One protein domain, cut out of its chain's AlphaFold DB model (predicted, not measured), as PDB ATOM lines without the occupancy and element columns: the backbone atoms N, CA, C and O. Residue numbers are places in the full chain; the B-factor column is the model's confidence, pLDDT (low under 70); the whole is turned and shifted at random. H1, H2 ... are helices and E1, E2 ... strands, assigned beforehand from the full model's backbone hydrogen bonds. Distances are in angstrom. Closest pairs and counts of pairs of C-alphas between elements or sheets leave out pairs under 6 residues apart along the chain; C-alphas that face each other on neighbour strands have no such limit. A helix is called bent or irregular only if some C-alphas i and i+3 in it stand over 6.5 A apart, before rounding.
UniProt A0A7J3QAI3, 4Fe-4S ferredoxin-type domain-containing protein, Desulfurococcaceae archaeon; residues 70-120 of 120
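This is residues 70 to 120 of the 120 residues of the protein "4Fe-4S ferredoxin-type domain-containing protein" of Desulfurococcaceae archaeon (UniProt A0A7J3QAI3). From Ser 70 the backbone makes a loose, open loop at one end of the domain: strand E1 and helix H1 form its far side, and the long link from H1 to H2 leads back past residues 95 to 99. From there the longer helix H2 runs away from the loop like an arm, with an unnamed tail after it, and no second named helix or strand packs beside H2. The printed part has 51 residues with one named strand and two named helices, in the order E1, H1, H2; the class is mostly helix, and E1 pairs with no named strand. The whole is loose, with a radius of gyration of the C-alphas of 13.9 A, and flat, spanning 44 by 23 by 11 A.

Begin at Ser 70 and go along to E1, residues 75 to 78, which pairs with no named strand. At residue 79 H1, residues 79 to 88, follows with 0 residues between them, a tight link, and E1 and H1 meet only through their link. After H1, 11 residues lead on to H2, residues 100 to 114, and this link is long. H1 and H2 are apart. E1 and H2 are only just apart, with their closest C-alphas 8.1 A from each other. Look at the O and N atoms inside the helices: in H1 every O i to N i+4 pair is within hydrogen-bond range, and in H2 10 of 11 are.

Find C-alpha 75 at (137.218, 103.116, 168.624), where E1 begins; it runs to Thr 78, 8.5 A from first to last C-alpha. The next C-alpha, that of Glu 79 at (133.743, 109.317, 161.085), begins H1, which runs 14.4 A to Ser 88. Go on to Pro 100, where H2 begins at (147.683, 103.299, 166.329); it runs 21.2 A to Arg 114 at (162.890, 91.265, 157.709). Neither helix is bent.

The two C-alphas farthest apart are those of Ala 80 and Glu 120, 44.2 A, while the first and last printed C-alphas, of Ser 70 and Glu 120, are 28.8 A apart. The printed part has no cut, and it ends at residue 120, the chain's last residue. Two stretches stand free: residues 87 to 93, and residues 110 to 116, of which 110 to 114 belong to H2. In the B-factor column the mean pLDDT of the printed part is 82.0; look for values under 70 at residues 92 to 94 and 116 to 120, where the model's confidence is low.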
ATOM      1  N   SER A  70     139.486  97.816 162.074       91.06
ATOM      2  CA  SER A  70     139.215  96.575 161.332       91.06
ATOM      3  C   SER A  70     139.852  95.325 161.954       91.06
ATOM      4  O   SER A  70     139.406  94.218 161.680       91.06
ATOM      5  N   ILE A  71     140.876  95.492 162.801       91.75
ATOM      6  CA  ILE A  71     141.621  94.390 163.429       91.75
ATOM      7  C   ILE A  71     141.076  94.070 164.825       91.75
ATOM      8  O   ILE A  71     140.761  92.923 165.117       91.75
ATOM      9  N   CYS A  72     140.980  95.069 165.708       92.56
ATOM     10  CA  CYS A  72     140.624  94.853 167.118       92.56
ATOM     11  C   CYS A  72     139.262  95.428 167.527       92.56
ATOM     12  O   CYS A  72     138.858  95.277 168.677       92.56
ATOM     13  N   GLY A  73     138.569  96.144 166.638       90.44
ATOM     14  CA  GLY A  73     137.268  96.757 166.925       90.44
ATOM     15  C   GLY A  73     137.301  97.984 167.844       90.44
ATOM     16  O   GLY A  73     136.248  98.580 168.079       90.44
ATOM     17  N   ALA A  74     138.475  98.391 168.342       90.69
ATOM     18  CA  ALA A  74     138.614  99.568 169.200       90.69
ATOM     19  C   ALA A  74     138.157 100.853 168.480       90.69
ATOM     20  O   ALA A  74     138.393 100.977 167.271       90.69
ATOM     21  N   PRO A  75     137.536 101.813 169.193       90.06
ATOM     22  CA  PRO A  75     137.218 103.116 168.624       90.06
ATOM     23  C   PRO A  75     138.512 103.868 168.304       90.06
ATOM     24  O   PRO A  75     139.455 103.851 169.097       90.06
ATOM     25  N   ILE A  76     138.563 104.499 167.134       89.31
ATOM     26  CA  ILE A  76     139.770 105.176 166.645       89.31
ATOM     27  C   ILE A  76     139.568 106.688 166.566       89.31
ATOM     28  O   ILE A  76     139.982 107.413 167.464       89.31
ATOM     29  N   TRP A  77     138.882 107.151 165.531       87.44
ATOM     30  CA  TRP A  77     138.630 108.556 165.218       87.44
ATOM     31  C   TRP A  77     137.141 108.760 164.984       87.44
ATOM     32  O   TRP A  77     136.379 107.795 164.859       87.44
ATOM     33  N   THR A  78     136.723 110.018 164.880       89.81
ATOM     34  CA  THR A  78     135.365 110.319 164.422       89.81
ATOM     35  C   THR A  78     135.215 109.984 162.936       89.81
ATOM     36  O   THR A  78     136.160 110.116 162.156       89.81
ATOM     37  N   GLU A  79     134.023 109.568 162.508       89.44
ATOM     38  CA  GLU A  79     133.743 109.317 161.085       89.44
ATOM     39  C   GLU A  79     133.974 110.570 160.220       89.44
ATOM     40  O   GLU A  79     134.425 110.474 159.078       89.44
ATOM     41  N   ALA A  80     133.690 111.753 160.774       87.62
ATOM     42  CA  ALA A  80     133.905 113.032 160.104       87.62
ATOM     43  C   ALA A  80     135.396 113.302 159.855       87.62
ATOM     44  O   ALA A  80     135.783 113.663 158.746       87.62
ATOM     45  N   GLU A  81     136.235 113.078 160.866       87.31
ATOM     46  CA  GLU A  81     137.687 113.213 160.751       87.31
ATOM     47  C   GLU A  81     138.258 112.215 159.742       87.31
ATOM     48  O   GLU A  81     139.023 112.599 158.859       87.31
ATOM     49  N   LEU A  82     137.807 110.959 159.801       87.88
ATOM     50  CA  LEU A  82     138.219 109.921 158.862       87.88
ATOM     51  C   LEU A  82     137.936 110.322 157.409       87.88
ATOM     52  O   LEU A  82     138.808 110.207 156.550       87.88
ATOM     53  N   ARG A  83     136.736 110.846 157.140       86.56
ATOM     54  CA  ARG A  83     136.339 111.313 155.805       86.56
ATOM     55  C   ARG A  83     137.259 112.417 155.286       86.56
ATOM     56  O   ARG A  83     137.566 112.436 154.096       86.56
ATOM     57  N   THR A  84     137.677 113.335 156.152       85.44
ATOM     58  CA  THR A  84     138.605 114.410 155.783       85.44
ATOM     59  C   THR A  84     139.990 113.850 155.478       85.44
ATOM     60  O   THR A  84     140.545 114.156 154.425       85.44
ATOM     61  N   VAL A  85     140.509 112.973 156.341       85.56
ATOM     62  CA  VAL A  85     141.847 112.379 156.198       85.56
ATOM     63  C   VAL A  85     141.967 111.534 154.922       85.56
ATOM     64  O   VAL A  85     142.964 111.654 154.213       85.56
ATOM     65  N   VAL A  86     140.939 110.741 154.590       85.44
ATOM     66  CA  VAL A  86     140.880 109.935 153.352       85.44
ATOM     67  C   VAL A  86     140.952 110.818 152.105       85.44
ATOM     68  O   VAL A  86     141.599 110.454 151.130       85.44
ATOM     69  N   LYS A  87     140.314 111.994 152.127       84.44
ATOM     70  CA  LYS A  87     140.370 112.946 151.008       84.44
ATOM     71  C   LYS A  87     141.717 113.659 150.908       84.44
ATOM     72  O   LYS A  87     142.145 113.981 149.806       84.44
ATOM     73  N   SER A  88     142.353 113.959 152.040       83.81
ATOM     74  CA  SER A  88     143.566 114.783 152.083       83.81
ATOM     75  C   SER A  88     144.871 114.002 151.925       83.81
ATOM     76  O   SER A  88     145.913 114.618 151.726       83.81
ATOM     77  N   SER A  89     144.858 112.673 152.065       81.75
ATOM     78  CA  SER A  89     146.075 111.856 152.041       81.75
ATOM     79  C   SER A  89     145.932 110.653 151.096       81.75
ATOM     80  O   SER A  89     144.913 109.968 151.133       81.75
ATOM     81  N   PRO A  90     146.932 110.351 150.250       72.25
ATOM     82  CA  PRO A  90     146.913 109.190 149.362       72.25
ATOM     83  C   PRO A  90     147.593 107.966 150.009       72.25
ATOM     84  O   PRO A  90     148.477 107.349 149.422       72.25
ATOM     85  N   ILE A  91     147.237 107.622 151.251       75.25
ATOM     86  CA  ILE A  91     147.677 106.367 151.885       75.25
ATOM     87  C   ILE A  91     146.718 105.241 151.463       75.25
ATOM     88  O   ILE A  91     145.540 105.490 151.214       75.25
ATOM     89  N   ALA A  92     147.208 103.995 151.399       66.62
ATOM     90  CA  ALA A  92     146.366 102.826 151.145       66.62
ATOM     91  C   ALA A  92     145.180 102.758 152.130       66.62
ATOM     92  O   ALA A  92     145.355 102.926 153.341       66.62
ATOM     93  N   GLU A  93     143.985 102.485 151.595       63.75
ATOM     94  CA  GLU A  93     142.695 102.569 152.297       63.75
ATOM     95  C   GLU A  93     142.653 101.738 153.592       63.75
ATOM     96  O   GLU A  93     142.086 102.148 154.607       63.75
ATOM     97  N   GLU A  94     143.375 100.616 153.597       69.88
ATOM     98  CA  GLU A  94     143.525  99.705 154.733       69.88
ATOM     99  C   GLU A  94     144.111 100.348 155.999       69.88
ATOM    100  O   GLU A  94     143.923  99.821 157.092       69.88
ATOM    101  N   TYR A  95     144.811 101.479 155.895       77.31
ATOM    102  CA  TYR A  95     145.427 102.128 157.051       77.31
ATOM    103  C   TYR A  95     144.500 103.083 157.801       77.31
ATOM    104  O   TYR A  95     144.735 103.349 158.982       77.31
ATOM    105  N   TYR A  96     143.462 103.599 157.146       83.56
ATOM    106  CA  TYR A  96     142.540 104.564 157.747       83.56
ATOM    107  C   TYR A  96     141.665 103.930 158.829       83.56
ATOM    108  O   TYR A  96     141.317 104.574 159.818       83.56
ATOM    109  N   LEU A  97     141.374 102.639 158.689       88.44
ATOM    110  CA  LEU A  97     140.565 101.866 159.630       88.44
ATOM    111  C   LEU A  97     141.410 101.057 160.621       88.44
ATOM    112  O   LEU A  97     140.910 100.120 161.237       88.44
ATOM    113  N   VAL A  98     142.690 101.385 160.812       89.81
ATOM    114  CA  VAL A  98     143.568 100.666 161.747       89.81
ATOM    115  C   VAL A  98     144.022 101.594 162.868       89.81
ATOM    116  O   VAL A  98     144.566 102.668 162.626       89.81
ATOM    117  N   CYS A  99     143.817 101.174 164.121       90.75
ATOM    118  CA  CYS A  99     144.198 101.970 165.285       90.75
ATOM    119  C   CYS A  99     145.728 102.090 165.426       90.75
ATOM    120  O   CYS A  99     146.458 101.202 164.969       90.75
ATOM    121  N   PRO A 100     146.243 103.123 166.123       89.50
ATOM    122  CA  PRO A 100     147.683 103.299 166.329       89.50
ATOM    123  C   PRO A 100     148.379 102.076 166.945       89.50
ATOM    124  O   PRO A 100     149.497 101.743 166.553       89.50
ATOM    125  N   LYS A 101     147.701 101.365 167.860       91.88
ATOM    126  CA  LYS A 101     148.222 100.144 168.491       91.88
ATOM    127  C   LYS A 101     148.426  99.023 167.466       91.88
ATOM    128  O   LYS A 101     149.546  98.548 167.303       91.88
ATOM    129  N   CYS A 102     147.381  98.657 166.723       92.19
ATOM    130  CA  CYS A 102     147.470  97.593 165.721       92.19
ATOM    131  C   CYS A 102     148.385  97.974 164.547       92.19
ATOM    132  O   CYS A 102     149.080  97.112 164.012       92.19
ATOM    133  N   ARG A 103     148.458  99.262 164.176       89.00
ATOM    134  CA  ARG A 103     149.416  99.752 163.171       89.00
ATOM    135  C   ARG A 103     150.860  99.528 163.627       89.00
ATOM    136  O   ARG A 103     151.669  99.026 162.850       89.00
ATOM    137  N   LYS A 104     151.166  99.847 164.890       90.44
ATOM    138  CA  LYS A 104     152.487  99.619 165.496       90.44
ATOM    139  C   LYS A 104     152.834  98.131 165.567       90.44
ATOM    140  O   LYS A 104     153.944  97.757 165.209       90.44
ATOM    141  N   GLU A 105     151.896  97.282 165.980       90.25
ATOM    142  CA  GLU A 105     152.098  95.827 166.058       90.25
ATOM    143  C   GLU A 105     152.354  95.202 164.679       90.25
ATOM    144  O   GLU A 105     153.277  94.402 164.526       90.25
ATOM    145  N   ARG A 106     151.589  95.603 163.651       86.38
ATOM    146  CA  ARG A 106     151.793  95.145 162.266       86.38
ATOM    147  C   ARG A 106     153.174  95.548 161.750       86.38
ATOM    148  O   ARG A 106     153.853  94.732 161.133       86.38
ATOM    149  N   PHE A 107     153.600  96.778 162.041       86.00
ATOM    150  CA  PHE A 107     154.934  97.254 161.684       86.00
ATOM    151  C   PHE A 107     156.035  96.463 162.401       86.00
ATOM    152  O   PHE A 107     156.965  95.999 161.748       86.00
ATOM    153  N   ALA A 108     155.903  96.238 163.714       88.31
ATOM    154  CA  ALA A 108     156.872  95.475 164.498       88.31
ATOM    155  C   ALA A 108     157.035  94.038 163.975       88.31
ATOM    156  O   ALA A 108     158.158  93.606 163.729       88.31
ATOM    157  N   LYS A 109     155.925  93.331 163.704       87.56
ATOM    158  CA  LYS A 109     155.956  91.983 163.109       87.56
ATOM    159  C   LYS A 109     156.653  91.970 161.748       87.56
ATOM    160  O   LYS A 109     157.488  91.112 161.483       87.56
ATOM    161  N   ALA A 110     156.342  92.943 160.892       84.94
ATOM    162  CA  ALA A 110     156.942  93.041 159.566       84.94
ATOM    163  C   ALA A 110     158.432  93.438 159.607       84.94
ATOM    164  O   ALA A 110     159.173  93.105 158.684       84.94
ATOM    165  N   ALA A 111     158.873  94.159 160.640       85.25
ATOM    166  CA  ALA A 111     160.283  94.463 160.873       85.25
ATOM    167  C   ALA A 111     161.041  93.226 161.384       85.25
ATOM    168  O   ALA A 111     162.099  92.911 160.850       85.25
ATOM    169  N   MET A 112     160.471  92.478 162.335       81.62
ATOM    170  CA  MET A 112     161.053  91.229 162.856       81.62
ATOM    171  C   MET A 112     161.269  90.188 161.752       81.62
ATOM    172  O   MET A 112     162.352  89.617 161.657       81.62
ATOM    173  N   LEU A 113     160.285  90.020 160.858       81.88
ATOM    174  CA  LEU A 113     160.383  89.103 159.718       81.88
ATOM    175  C   LEU A 113     161.534  89.472 158.762       81.88
ATOM    176  O   LEU A 113     162.188  88.594 158.210       81.88
ATOM    177  N   ARG A 114     161.802  90.772 158.574       79.00
ATOM    178  CA  ARG A 114     162.890  91.265 157.709       79.00
ATOM    179  C   ARG A 114     164.266  91.186 158.366       79.00
ATOM    180  O   ARG A 114     165.259  91.073 157.660       79.00
ATOM    181  N   LEU A 115     164.319  91.260 159.693       78.19
ATOM    182  CA  LEU A 115     165.551  91.173 160.476       78.19
ATOM    183  C   LEU A 115     165.963  89.723 160.785       78.19
ATOM    184  O   LEU A 115     166.951  89.517 161.479       78.19
ATOM    185  N   GLY A 116     165.216  88.721 160.302       61.53
ATOM    186  CA  GLY A 116     165.515  87.306 160.542       61.53
ATOM    187  C   GLY A 116     165.345  86.863 162.001       61.53
ATOM    188  O   GLY A 116     165.713  85.746 162.344       61.53
ATOM    189  N   ALA A 117     164.769  87.704 162.864       60.72
ATOM    190  CA  ALA A 117     164.539  87.413 164.280       60.72
ATOM    191  C   ALA A 117     163.195  86.689 164.476       60.72
ATOM    192  O   ALA A 117     162.286  87.189 165.137       60.72
ATOM    193  N   GLY A 118     163.057  85.538 163.822       52.94
ATOM    194  CA  GLY A 118     161.864  84.698 163.843       52.94
ATOM    195  C   GLY A 118     162.218  83.248 163.539       52.94
ATOM    196  O   GLY A 118     161.745  82.700 162.551       52.94
ATOM    197  N   SER A 119     163.097  82.667 164.354       45.41
ATOM    198  CA  SER A 119     163.349  81.230 164.395       45.41
ATOM    199  C   SER A 119     163.149  80.742 165.823       45.41
ATOM    200  O   SER A 119     164.105  80.750 166.589       45.41
ATOM    201  N   GLU A 120     161.910  80.379 166.144       42.31
ATOM    202  CA  GLU A 120     161.504  79.263 167.012       42.31
ATOM    203  C   GLU A 120     160.124  78.795 166.531       42.31
ATOM    204  O   GLU A 120     159.259  79.670 166.279       42.31
TER     205      GLU A 120